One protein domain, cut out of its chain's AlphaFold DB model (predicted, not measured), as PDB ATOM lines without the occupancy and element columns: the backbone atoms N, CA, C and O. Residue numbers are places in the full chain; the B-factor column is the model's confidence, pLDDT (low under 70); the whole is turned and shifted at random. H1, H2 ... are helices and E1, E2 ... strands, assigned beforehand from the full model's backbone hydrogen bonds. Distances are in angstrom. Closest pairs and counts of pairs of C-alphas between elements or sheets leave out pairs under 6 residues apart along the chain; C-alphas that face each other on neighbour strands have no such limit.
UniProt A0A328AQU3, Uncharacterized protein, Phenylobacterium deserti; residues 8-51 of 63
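What this domain is: This is residues 8 to 51 of the 63 residues of an uncharacterized protein of Phenylobacterium deserti (UniProt A0A328AQU3). One helix, H1, packs on the short strand E2, while the longer strand E1 passes near E2, the three making a triangle seen end on. After E2 the last residues fold back, 50 to 51 pairing antiparallel with 46 to 47. The 44 printed residues hold, in order, E1, H1 and E2, with no two named strands paired; the class is mixed, helices and strands. It is compact, radius of gyration of the C-alphas 10.4 A, spanning 29 by 22 by 14 A.

How they stand to each other: Start at H1, residues 26 to 36, where every O i to N i+4 pair is within hydrogen-bond range. It touches E2, residues 42 to 47; their closest C-alphas, Ala 33 and Val 43, are 5.9 A apart. E1, residues 15 to 23, is near E2, with 14 pairs of C-alphas within 10 A. E1 and H1 are only just apart, closest 8.0 A.

Where its parts are: Find C-alpha 15 at (14.987, -11.407, 55.313); E1 runs 21.3 A from there. H1 measures 15.4 A; E2, 17.0 A, ends at C-alpha 47, (21.619, -5.022, 41.471).

The domain as a whole: The farthest C-alphas, Ala 12 and Ser 24, are 30.1 A apart. Both links are tight. The printed part has no cut, and no printed residue is under 70 in pLDDT.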
ATOM      1  N   GLY A   8      12.663  -7.344  51.798       96.50
ATOM      2  CA  GLY A   8      12.035  -6.796  52.992       96.50
ATOM      3  C   GLY A   8      12.669  -7.430  54.223       96.50
ATOM      4  O   GLY A   8      12.630  -8.653  54.368       96.50
ATOM      5  N   LEU A   9      13.248  -6.607  55.093       96.81
ATOM      6  CA  LEU A   9      13.890  -7.030  56.332       96.81
ATOM      7  C   LEU A   9      13.044  -6.652  57.553       96.81
ATOM      8  O   LEU A   9      12.415  -5.585  57.597       96.81
ATOM      9  N   ASP A  10      13.056  -7.525  58.553       94.44
ATOM     10  CA  ASP A  10      12.427  -7.290  59.852       94.44
ATOM     11  C   ASP A  10      13.290  -6.408  60.782       94.44
ATOM     12  O   ASP A  10      14.302  -5.825  60.379       94.44
ATOM     13  N   GLU A  11      12.865  -6.261  62.040       92.12
ATOM     14  CA  GLU A  11      13.583  -5.460  63.041       92.12
ATOM     15  C   GLU A  11      14.951  -6.037  63.424       92.12
ATOM     16  O   GLU A  11      15.857  -5.269  63.758       92.12
ATOM     17  N   ALA A  12      15.123  -7.357  63.321       93.00
ATOM     18  CA  ALA A  12      16.390  -8.047  63.546       93.00
ATOM     19  C   ALA A  12      17.319  -7.992  62.317       93.00
ATOM     20  O   ALA A  12      18.459  -8.456  62.384       93.00
ATOM     21  N   GLY A  13      16.854  -7.419  61.201       90.88
ATOM     22  CA  GLY A  13      17.586  -7.362  59.939       90.88
ATOM     23  C   GLY A  13      17.554  -8.675  59.156       90.88
ATOM     24  O   GLY A  13      18.348  -8.839  58.232       90.88
ATOM     25  N   GLN A  14      16.664  -9.606  59.505       94.31
ATOM     26  CA  GLN A  14      16.496 -10.863  58.783       94.31
ATOM     27  C   GLN A  14      15.559 -10.682  57.592       94.31
ATOM     28  O   GLN A  14      14.605  -9.901  57.634       94.31
ATOM     29  N   THR A  15      15.823 -11.423  56.516       95.38
ATOM     30  CA  THR A  15      14.987 -11.407  55.313       95.38
ATOM     31  C   THR A  15      13.635 -12.046  55.595       95.38
ATOM     32  O   THR A  15      13.512 -13.267  55.648       95.38
ATOM     33  N   ALA A  16      12.605 -11.212  55.713       94.06
ATOM     34  CA  ALA A  16      11.213 -11.639  55.822       94.06
ATOM     35  C   ALA A  16      10.543 -11.783  54.444       94.06
ATOM     36  O   ALA A  16       9.533 -12.470  54.302       94.06
ATOM     37  N   PHE A  17      11.088 -11.121  53.419       94.69
ATOM     38  CA  PHE A  17      10.566 -11.149  52.056       94.69
ATOM     39  C   PHE A  17      11.684 -10.977  51.033       94.69
ATOM     40  O   PHE A  17      12.591 -10.168  51.235       94.69
ATOM     41  N   SER A  18      11.580 -11.683  49.906       95.88
ATOM     42  CA  SER A  18      12.462 -11.499  48.756       95.88
ATOM     43  C   SER A  18      11.701 -11.643  47.443       95.88
ATOM     44  O   SER A  18      10.941 -12.597  47.285       95.88
ATOM     45  N   GLU A  19      11.955 -10.758  46.486       94.75
ATOM     46  CA  GLU A  19      11.347 -10.795  45.155       94.75
ATOM     47  C   GLU A  19      12.359 -10.369  44.089       94.75
ATOM     48  O   GLU A  19      13.170  -9.468  44.305       94.75
ATOM     49  N   ARG A  20      12.319 -11.024  42.925       94.00
ATOM     50  CA  ARG A  20      13.066 -10.578  41.747       94.00
ATOM     51  C   ARG A  20      12.233  -9.559  40.991       94.00
ATOM     52  O   ARG A  20      11.114  -9.858  40.585       94.00
ATOM     53  N   LEU A  21      12.804  -8.386  40.767       90.88
ATOM     54  CA  LEU A  21      12.186  -7.330  39.982       90.88
ATOM     55  C   LEU A  21      12.855  -7.253  38.615       90.88
ATOM     56  O   LEU A  21      14.082  -7.298  38.496       90.88
ATOM     57  N   GLN A  22      12.034  -7.073  37.589       86.75
ATOM     58  CA  GLN A  22      12.497  -6.646  36.278       86.75
ATOM     59  C   GLN A  22      12.199  -5.159  36.144       86.75
ATOM     60  O   GLN A  22      11.057  -4.730  36.287       86.75
ATOM     61  N   GLY A  23      13.232  -4.359  35.909       73.88
ATOM     62  CA  GLY A  23      13.067  -2.916  35.826       73.88
ATOM     63  C   GLY A  23      14.263  -2.234  35.193       73.88
ATOM     64  O   GLY A  23      15.262  -2.865  34.847       73.88
ATOM     65  N   SER A  24      14.142  -0.923  35.028       70.12
ATOM     66  CA  SER A  24      15.246  -0.060  34.582       70.12
ATOM     67  C   SER A  24      15.300   1.251  35.372       70.12
ATOM     68  O   SER A  24      16.359   1.860  35.463       70.12
ATOM     69  N   ASP A  25      14.175   1.673  35.957       85.19
ATOM     70  CA  ASP A  25      14.021   3.000  36.543       85.19
ATOM     71  C   ASP A  25      14.249   3.004  38.065       85.19
ATOM     72  O   ASP A  25      13.578   2.304  38.826       85.19
ATOM     73  N   THR A  26      15.212   3.808  38.517       85.06
ATOM     74  CA  THR A  26      15.579   3.898  39.939       85.06
ATOM     75  C   THR A  26      14.527   4.634  40.778       85.06
ATOM     76  O   THR A  26      14.385   4.336  41.966       85.06
ATOM     77  N   GLU A  27      13.767   5.571  40.207       89.50
ATOM     78  CA  GLU A  27      12.683   6.259  40.921       89.50
ATOM     79  C   GLU A  27      11.506   5.322  41.185       89.50
ATOM     80  O   GLU A  27      10.949   5.322  42.290       89.50
ATOM     81  N   ALA A  28      11.182   4.454  40.224       90.12
ATOM     82  CA  ALA A  28      10.191   3.398  40.412       90.12
ATOM     83  C   ALA A  28      10.596   2.452  41.557       90.12
ATOM     84  O   ALA A  28       9.792   2.164  42.445       90.12
ATOM     85  N   LEU A  29      11.869   2.039  41.603       90.94
ATOM     86  CA  LEU A  29      12.409   1.206  42.685       90.94
ATOM     87  C   LEU A  29      12.349   1.913  44.049       90.94
ATOM     88  O   LEU A  29      11.993   1.297  45.055       90.94
ATOM     89  N   ARG A  30      12.645   3.218  44.103       91.62
ATOM     90  CA  ARG A  30      12.524   4.014  45.339       91.62
ATOM     91  C   ARG A  30      11.079   4.139  45.806       91.62
ATOM     92  O   ARG A  30      10.829   4.047  47.009       91.62
ATOM     93  N   THR A  31      10.145   4.343  44.883       92.50
ATOM     94  CA  THR A  31       8.709   4.414  45.183       92.50
ATOM     95  C   THR A  31       8.221   3.089  45.760       92.50
ATOM     96  O   THR A  31       7.695   3.073  46.872       92.50
ATOM     97  N   LEU A  32       8.538   1.976  45.094       91.50
ATOM     98  CA  LEU A  32       8.233   0.631  45.583       91.50
ATOM     99  C   LEU A  32       8.810   0.389  46.986       91.50
ATOM    100  O   LEU A  32       8.119  -0.106  47.877       91.50
ATOM    101  N   ALA A  33      10.073   0.765  47.212       92.31
ATOM    102  CA  ALA A  33      10.702   0.599  48.517       92.31
ATOM    103  C   ALA A  33       9.974   1.391  49.617       92.31
ATOM    104  O   ALA A  33       9.761   0.864  50.708       92.31
ATOM    105  N   ARG A  34       9.545   2.628  49.329       92.94
ATOM    106  CA  ARG A  34       8.784   3.470  50.269       92.94
ATOM    107  C   ARG A  34       7.432   2.866  50.631       92.94
ATOM    108  O   ARG A  34       7.093   2.830  51.809       92.94
ATOM    109  N   GLU A  35       6.684   2.361  49.657       92.69
ATOM    110  CA  GLU A  35       5.383   1.727  49.907       92.69
ATOM    111  C   GLU A  35       5.519   0.507  50.829       92.69
ATOM    112  O   GLU A  35       4.705   0.277  51.730       92.69
ATOM    113  N   ARG A  36       6.600  -0.258  50.649       91.94
ATOM    114  CA  ARG A  36       6.873  -1.491  51.393       91.94
ATOM    115  C   ARG A  36       7.424  -1.259  52.801       91.94
ATOM    116  O   ARG A  36       7.305  -2.160  53.631       91.94
ATOM    117  N   LEU A  37       7.900  -0.054  53.125       90.56
ATOM    118  CA  LEU A  37       8.250   0.336  54.502       90.56
ATOM    119  C   LEU A  37       7.056   0.323  55.466       90.56
ATOM    120  O   LEU A  37       7.249   0.335  56.680       90.56
ATOM    121  N   SER A  38       5.819   0.290  54.963       89.56
ATOM    122  CA  SER A  38       4.624   0.057  55.788       89.56
ATOM    123  C   SER A  38       4.548  -1.376  56.339       89.56
ATOM    124  O   SER A  38       3.944  -1.595  57.388       89.56
ATOM    125  N   ARG A  39       5.206  -2.338  55.679       90.62
ATOM    126  CA  ARG A  39       5.183  -3.767  56.030       90.62
ATOM    127  C   ARG A  39       6.499  -4.274  56.609       90.62
ATOM    128  O   ARG A  39       6.474  -5.153  57.460       90.62
ATOM    129  N   PHE A  40       7.623  -3.730  56.155       93.94
ATOM    130  CA  PHE A  40       8.958  -4.135  56.593       93.94
ATOM    131  C   PHE A  40       9.640  -3.012  57.366       93.94
ATOM    132  O   PHE A  40       9.373  -1.831  57.137       93.94
ATOM    133  N   HIS A  41      10.545  -3.380  58.270       93.50
ATOM    134  CA  HIS A  41      11.326  -2.412  59.033       93.50
ATOM    135  C   HIS A  41      12.390  -1.748  58.166       93.50
ATOM    136  O   HIS A  41      12.587  -0.533  58.211       93.50
ATOM    137  N   THR A  42      13.065  -2.552  57.347       96.00
ATOM    138  CA  THR A  42      14.025  -2.091  56.344       96.00
ATOM    139  C   THR A  42      13.677  -2.722  55.006       96.00
ATOM    140  O   THR A  42      13.213  -3.854  54.940       96.00
ATOM    141  N   VAL A  43      13.877  -1.979  53.929       96.12
ATOM    142  CA  VAL A  43      13.733  -2.463  52.562       96.12
ATOM    143  C   VAL A  43      15.027  -2.186  51.821       96.12
ATOM    144  O   VAL A  43      15.566  -1.080  51.901       96.12
ATOM    145  N   GLU A  44      15.507  -3.182  51.089       96.62
ATOM    146  CA  GLU A  44      16.722  -3.101  50.293       96.62
ATOM    147  C   GLU A  44      16.458  -3.557  48.861       96.62
ATOM    148  O   GLU A  44      15.709  -4.500  48.625       96.62
ATOM    149  N   ILE A  45      17.086  -2.893  47.896       94.94
ATOM    150  CA  ILE A  45      17.064  -3.284  46.491       94.94
ATOM    151  C   ILE A  45      18.500  -3.361  46.004       94.94
ATOM    152  O   ILE A  45      19.266  -2.400  46.127       94.94
ATOM    153  N   TRP A  46      18.842  -4.510  45.443       95.06
ATOM    154  CA  TRP A  46      20.182  -4.852  45.004       95.06
ATOM    155  C   TRP A  46      20.210  -5.110  43.503       95.06
ATOM    156  O   TRP A  46      19.286  -5.698  42.951       95.06
ATOM    157  N   GLN A  47      21.292  -4.695  42.854       92.75
ATOM    158  CA  GLN A  47      21.619  -5.022  41.471       92.75
ATOM    159  C   GLN A  47      22.957  -5.764  41.470       92.75
ATOM    160  O   GLN A  47      24.024  -5.152  41.567       92.75
ATOM    161  N   GLY A  48      22.907  -7.096  41.418       88.75
ATOM    162  CA  GLY A  48      24.093  -7.919  41.657       88.75
ATOM    163  C   GLY A  48      24.718  -7.594  43.028       88.75
ATOM    164  O   GLY A  48      24.010  -7.670  44.031       88.75
ATOM    165  N   PRO A  49      26.006  -7.211  43.105       93.06
ATOM    166  CA  PRO A  49      26.677  -6.917  44.374       93.06
ATOM    167  C   PRO A  49      26.379  -5.517  44.939       93.06
ATOM    168  O   PRO A  49      26.863  -5.190  46.021       93.06
ATOM    169  N   LEU A  50      25.639  -4.663  44.222       92.25
ATOM    170  CA  LEU A  50      25.427  -3.266  44.604       92.25
ATOM    171  C   LEU A  50      24.045  -3.056  45.232       92.25
ATOM    172  O   LEU A  50      23.029  -3.293  44.581       92.25
ATOM    173  N   CYS A  51      23.997  -2.532  46.457       94.12
ATOM    174  CA  CYS A  51      22.755  -2.042  47.057       94.12
ATOM    175  C   CYS A  51      22.455  -0.634  46.527       94.12
ATOM    176  O   CYS A  51      23.174   0.319  46.830       94.12
TER     177      CYS A  51